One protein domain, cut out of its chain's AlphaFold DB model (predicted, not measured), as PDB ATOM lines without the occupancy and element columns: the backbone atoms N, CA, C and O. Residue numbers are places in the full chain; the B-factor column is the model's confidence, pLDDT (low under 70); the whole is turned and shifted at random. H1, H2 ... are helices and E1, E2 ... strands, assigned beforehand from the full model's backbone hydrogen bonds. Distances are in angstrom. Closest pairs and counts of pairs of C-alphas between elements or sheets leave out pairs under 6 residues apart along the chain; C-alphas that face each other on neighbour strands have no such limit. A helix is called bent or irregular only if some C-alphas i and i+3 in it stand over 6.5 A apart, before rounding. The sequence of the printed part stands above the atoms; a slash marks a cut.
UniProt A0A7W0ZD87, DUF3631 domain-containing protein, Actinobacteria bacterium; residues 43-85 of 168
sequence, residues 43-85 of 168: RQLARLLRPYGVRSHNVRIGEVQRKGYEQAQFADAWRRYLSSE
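Overview. This is residues 43 to 85 of the 168 residues of the protein "DUF3631 domain-containing protein" of Actinobacteria bacterium (UniProt A0A7W0ZD87). A two-stranded hairpin, E1 and E2, and a helix, H2, follow each other end to end along one long axis, the hairpin making one end and H2 with the last residues the other. The first helix, H1, lies off to one side of this axis, and its last residue, Tyr 52, comes near H2; the whole is open, with few contacts between its parts. The printed part has 43 residues, with two named helices and two named strands in the order H1, E1, E2, H2; the strands form an antiparallel sheet of order E1 - E2, and the class is mixed, helices and strands. It is loose, with a radius of gyration of the C-alphas of 12.2 A, and only just flat, spanning 41 by 21 by 10 A.

Arrangement. Start with H1, residues 43 to 52, which is only just irregular: C-alphas 48 and 51 are 6.8 A apart. A tight link of four residues leads to E1, residues 57 to 61, and a tight link of two residues leads on to E2, residues 64 to 68. E1 and E2 form a hairpin, antiparallel, with 140 degrees between their directions. Look across it at N 59 and O 66, 2.8 A apart, and at N 66 and O 59, 2.9 A apart, both within hydrogen-bond range. C-alphas 60 and 65 face each other at 4.5 A. Another tight link of two residues leads to H2, residues 71 to 82. H1 and H2 are close but not clearly touching: their closest C-alphas, those of Tyr 52 and Ala 77, are 6.1 A apart. They run the same way at a steep tilt of 57 degrees. H1 and E2 are apart, as are E1 and H2. In H2 every O i to N i+4 pair is within hydrogen-bond range; in H1 4 of 6 are.

Along the chain. Find C-alpha 43 at (143.321, 114.803, 141.012); from there H1 runs 15.1 A to C-alpha 52. E1 starts at C-alpha 57, at (137.365, 103.586, 143.922), and runs 12.4 A to C-alpha 61. E2 goes from C-alpha 64 to C-alpha 68, 11.9 A. H2 runs 15.8 A from C-alpha 71 to C-alpha 82, which you find at (140.149, 102.260, 120.041).

Size, cuts and confidence. The two C-alphas farthest apart are those of Glu 63 and Glu 85, at 41.3 A. The first and last printed C-alphas, those of Arg 43 and Glu 85, are 28.6 A apart. The printed part has no cut and no long link. The mean pLDDT of the printed part is 80.7; look to residues 83 to 85 for the values under 70.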
ATOM      1  N   ARG A  43     144.530 113.999 141.188       76.75
ATOM      2  CA  ARG A  43     143.321 114.803 141.012       76.75
ATOM      3  C   ARG A  43     143.156 115.318 139.580       76.75
ATOM      4  O   ARG A  43     142.033 115.343 139.082       76.75
ATOM      5  N   GLN A  44     144.244 115.713 138.919       81.50
ATOM      6  CA  GLN A  44     144.245 116.058 137.494       81.50
ATOM      7  C   GLN A  44     143.955 114.820 136.641       81.50
ATOM      8  O   GLN A  44     143.061 114.876 135.798       81.50
ATOM      9  N   LEU A  45     144.592 113.685 136.939       83.31
ATOM     10  CA  LEU A  45     144.315 112.412 136.272       83.31
ATOM     11  C   LEU A  45     142.841 112.008 136.419       83.31
ATOM     12  O   LEU A  45     142.174 111.703 135.435       83.31
ATOM     13  N   ALA A  46     142.277 112.100 137.626       83.44
ATOM     14  CA  ALA A  46     140.861 111.817 137.840       83.44
ATOM     15  C   ALA A  46     139.940 112.734 137.020       83.44
ATOM     16  O   ALA A  46     138.908 112.282 136.536       83.44
ATOM     17  N   ARG A  47     140.287 114.014 136.841       84.50
ATOM     18  CA  ARG A  47     139.497 114.935 136.006       84.50
ATOM     19  C   ARG A  47     139.523 114.535 134.534       84.50
ATOM     20  O   ARG A  47     138.478 114.629 133.899       84.50
ATOM     21  N   LEU A  48     140.667 114.073 134.035       85.50
ATOM     22  CA  LEU A  48     140.826 113.599 132.660       85.50
ATOM     23  C   LEU A  48     140.101 112.275 132.408       85.50
ATOM     24  O   LEU A  48     139.591 112.069 131.320       85.50
ATOM     25  N   LEU A  49     140.013 111.402 133.415       86.81
ATOM     26  CA  LEU A  49     139.392 110.078 133.299       86.81
ATOM     27  C   LEU A  49     137.857 110.085 133.418       86.81
ATOM     28  O   LEU A  49     137.187 109.196 132.893       86.81
ATOM     29  N   ARG A  50     137.274 111.108 134.055       83.81
ATOM     30  CA  ARG A  50     135.816 111.228 134.257       83.81
ATOM     31  C   ARG A  50     134.967 111.165 132.977       83.81
ATOM     32  O   ARG A  50     133.936 110.494 133.034       83.81
ATOM     33  N   PRO A  51     135.325 111.837 131.865       84.25
ATOM     34  CA  PRO A  51     134.570 111.764 130.613       84.25
ATOM     35  C   PRO A  51     134.514 110.349 130.031       84.25
ATOM     36  O   PRO A  51     133.527 109.985 129.405       84.25
ATOM     37  N   TYR A  52     135.538 109.538 130.302       81.88
ATOM     38  CA  TYR A  52     135.649 108.155 129.841       81.88
ATOM     39  C   TYR A  52     134.943 107.151 130.765       81.88
ATOM     40  O   TYR A  52     135.077 105.948 130.585       81.88
ATOM     41  N   GLY A  53     134.224 107.622 131.790       82.69
ATOM     42  CA  GLY A  53     133.534 106.760 132.754       82.69
ATOM     43  C   GLY A  53     134.447 106.101 133.794       82.69
ATOM     44  O   GLY A  53     133.942 105.481 134.727       82.69
ATOM     45  N   VAL A  54     135.765 106.296 133.703       85.81
ATOM     46  CA  VAL A  54     136.747 105.730 134.634       85.81
ATOM     47  C   VAL A  54     136.767 106.556 135.922       85.81
ATOM     48  O   VAL A  54     137.033 107.765 135.920       85.81
ATOM     49  N   ARG A  55     136.466 105.917 137.055       84.12
ATOM     50  CA  ARG A  55     136.339 106.571 138.363       84.12
ATOM     51  C   ARG A  55     137.248 105.912 139.381       84.12
ATOM     52  O   ARG A  55     137.421 104.704 139.396       84.12
ATOM     53  N   SER A  56     137.788 106.716 140.289       82.50
ATOM     54  CA  SER A  56     138.596 106.173 141.373       82.50
ATOM     55  C   SER A  56     137.709 105.544 142.446       82.50
ATOM     56  O   SER A  56     136.791 106.176 142.979       82.50
ATOM     57  N   HIS A  57     138.024 104.323 142.842       83.06
ATOM     58  CA  HIS A  57     137.365 103.586 143.922       83.06
ATOM     59  C   HIS A  57     138.417 103.053 144.890       83.06
ATOM     60  O   HIS A  57     139.626 103.194 144.688       83.06
ATOM     61  N   ASN A  58     137.945 102.523 146.008       86.38
ATOM     62  CA  ASN A  58     138.837 101.954 146.995       86.38
ATOM     63  C   ASN A  58     139.181 100.530 146.566       86.38
ATOM     64  O   ASN A  58     138.308  99.668 146.529       86.38
ATOM     65  N   VAL A  59     140.446 100.300 146.244       81.81
ATOM     66  CA  VAL A  59     140.986  98.992 145.891       81.81
ATOM     67  C   VAL A  59     141.666  98.424 147.130       81.81
ATOM     68  O   VAL A  59     142.457  99.108 147.787       81.81
ATOM     69  N   ARG A  60     141.334  97.181 147.475       84.81
ATOM     70  CA  ARG A  60     141.990  96.454 148.561       84.81
ATOM     71  C   ARG A  60     143.173  95.686 147.987       84.81
ATOM     72  O   ARG A  60     142.989  94.840 147.120       84.81
ATOM     73  N   ILE A  61     144.371  96.000 148.463       79.69
ATOM     74  CA  ILE A  61     145.612  95.327 148.083       79.69
ATOM     75  C   ILE A  61     146.152  94.691 149.364       79.69
ATOM     76  O   ILE A  61     146.694  95.378 150.231       79.69
ATOM     77  N   GLY A  62     145.910  93.389 149.522       84.12
ATOM     78  CA  GLY A  62     146.197  92.663 150.761       84.12
ATOM     79  C   GLY A  62     145.382  93.193 151.947       84.12
ATOM     80  O   GLY A  62     144.145  93.193 151.931       84.12
ATOM     81  N   GLU A  63     146.076  93.660 152.981       82.19
ATOM     82  CA  GLU A  63     145.462  94.219 154.192       82.19
ATOM     83  C   GLU A  63     145.186  95.726 154.104       82.19
ATOM     84  O   GLU A  63     144.466  96.271 154.938       82.19
ATOM     85  N   VAL A  64     145.702  96.404 153.075       77.31
ATOM     86  CA  VAL A  64     145.603  97.861 152.953       77.31
ATOM     87  C   VAL A  64     144.559  98.242 151.909       77.31
ATOM     88  O   VAL A  64     144.517  97.713 150.796       77.31
ATOM     89  N   GLN A  65     143.720  99.215 152.257       84.81
ATOM     90  CA  GLN A  65     142.793  99.848 151.328       84.81
ATOM     91  C   GLN A  65     143.408 101.141 150.789       84.81
ATOM     92  O   GLN A  65     143.799 102.022 151.556       84.81
ATOM     93  N   ARG A  66     143.497 101.269 149.462       82.25
ATOM     94  CA  ARG A  66     144.029 102.460 148.786       82.25
ATOM     95  C   ARG A  66     143.067 102.969 147.722       82.25
ATOM     96  O   ARG A  66     142.235 102.228 147.204       82.25
ATOM     97  N   LYS A  67     143.183 104.252 147.382       83.62
ATOM     98  CA  LYS A  67     142.439 104.847 146.268       83.62
ATOM     99  C   LYS A  67     143.128 104.474 144.958       83.62
ATOM    100  O   LYS A  67     144.312 104.754 144.797       83.62
ATOM    101  N   GLY A  68     142.394 103.852 144.045       86.94
ATOM    102  CA  GLY A  68     142.930 103.374 142.776       86.94
ATOM    103  C   GLY A  68     141.853 103.227 141.711       86.94
ATOM    104  O   GLY A  68     140.734 103.721 141.871       86.94
ATOM    105  N   TYR A  69     142.220 102.555 140.628       86.25
ATOM    106  CA  TYR A  69     141.363 102.298 139.479       86.25
ATOM    107  C   TYR A  69     141.401 100.811 139.136       86.25
ATOM    108  O   TYR A  69     142.434 100.159 139.275       86.25
ATOM    109  N   GLU A  70     140.273 100.276 138.692       82.62
ATOM    110  CA  GLU A  70     140.136  98.899 138.238       82.62
ATOM    111  C   GLU A  70     140.543  98.802 136.773       82.62
ATOM    112  O   GLU A  70     140.122  99.606 135.941       82.62
ATOM    113  N   GLN A  71     141.308  97.760 136.439       80.88
ATOM    114  CA  GLN A  71     141.725  97.496 135.062       80.88
ATOM    115  C   GLN A  71     140.521  97.346 134.114       80.88
ATOM    116  O   GLN A  71     140.570  97.814 132.978       80.88
ATOM    117  N   ALA A  72     139.412  96.769 134.594       82.19
ATOM    118  CA  ALA A  72     138.189  96.584 133.815       82.19
ATOM    119  C   ALA A  72     137.599  97.904 133.284       82.19
ATOM    120  O   ALA A  72     137.068  97.932 132.175       82.19
ATOM    121  N   GLN A  73     137.738  99.008 134.028       78.56
ATOM    122  CA  GLN A  73     137.245 100.321 133.594       78.56
ATOM    123  C   GLN A  73     138.051 100.874 132.418       78.56
ATOM    124  O   GLN A  73     137.495 101.519 131.534       78.56
ATOM    125  N   PHE A  74     139.354 100.587 132.373       83.56
ATOM    126  CA  PHE A  74     140.192 100.948 131.233       83.56
ATOM    127  C   PHE A  74     139.943 100.043 130.034       83.56
ATOM    128  O   PHE A  74     139.932 100.536 128.916       83.56
ATOM    129  N   ALA A  75     139.690  98.750 130.247       82.50
ATOM    130  CA  ALA A  75     139.363  97.832 129.160       82.50
ATOM    131  C   ALA A  75     138.075  98.244 128.425       82.50
ATOM    132  O   ALA A  75     138.036  98.202 127.197       82.50
ATOM    133  N   ASP A  76     137.043  98.681 129.154       77.56
ATOM    134  CA  ASP A  76     135.807  99.209 128.563       77.56
ATOM    135  C   ASP A  76     136.063 100.495 127.759       77.56
ATOM    136  O   ASP A  76     135.697 100.584 126.585       77.56
ATOM    137  N   ALA A  77     136.791 101.453 128.348       80.94
ATOM    138  CA  ALA A  77     137.160 102.693 127.671       80.94
ATOM    139  C   ALA A  77     138.015 102.433 126.416       80.94
ATOM    140  O   ALA A  77     137.721 102.952 125.343       80.94
ATOM    141  N   TRP A  78     139.039 101.588 126.499       83.62
ATOM    142  CA  TRP A  78     139.897 101.260 125.360       83.62
ATOM    143  C   TRP A  78     139.139 100.552 124.251       83.62
ATOM    144  O   TRP A  78     139.283 100.932 123.097       83.62
ATOM    145  N   ARG A  79     138.276  99.583 124.569       80.31
ATOM    146  CA  ARG A  79     137.420  98.953 123.554       80.31
ATOM    147  C   ARG A  79     136.518  99.976 122.878       80.31
ATOM    148  O   ARG A  79     136.360  99.942 121.668       80.31
ATOM    149  N   ARG A  80     135.948 100.913 123.631       79.25
ATOM    150  CA  ARG A  80     135.047 101.919 123.067       79.25
ATOM    151  C   ARG A  80     135.752 102.909 122.144       79.25
ATOM    152  O   ARG A  80     135.216 103.206 121.085       79.25
ATOM    153  N   TYR A  81     136.906 103.425 122.554       72.00
ATOM    154  CA  TYR A  81     137.585 104.512 121.844       72.00
ATOM    155  C   TYR A  81     138.627 104.027 120.829       72.00
ATOM    156  O   TYR A  81     138.867 104.721 119.850       72.00
ATOM    157  N   LEU A  82     139.210 102.839 121.010       77.00
ATOM    158  CA  LEU A  82     140.149 102.260 120.041       77.00
ATOM    159  C   LEU A  82     139.441 101.420 118.970       77.00
ATOM    160  O   LEU A  82     139.958 101.298 117.865       77.00
ATOM    161  N   SER A  83     138.257 100.851 119.243       64.75
ATOM    162  CA  SER A  83     137.498 100.113 118.216       64.75
ATOM    163  C   SER A  83     136.649 101.013 117.314       64.75
ATOM    164  O   SER A  83     136.223 100.561 116.256       64.75
ATOM    165  N   SER A  84     136.419 102.279 117.684       58.97
ATOM    166  CA  SER A  84     135.678 103.237 116.849       58.97
ATOM    167  C   SER A  84     136.523 103.901 115.757       58.97
ATOM    168  O   SER A  84     135.956 104.458 114.826       58.97
ATOM    169  N   GLU A  85     137.858 103.837 115.821       55.69
ATOM    170  CA  GLU A  85     138.727 104.442 114.794       55.69
ATOM    171  C   GLU A  85     138.887 103.585 113.532       55.69
ATOM    172  O   GLU A  85     139.509 104.025 112.570       55.69
TER     173      GLU A  85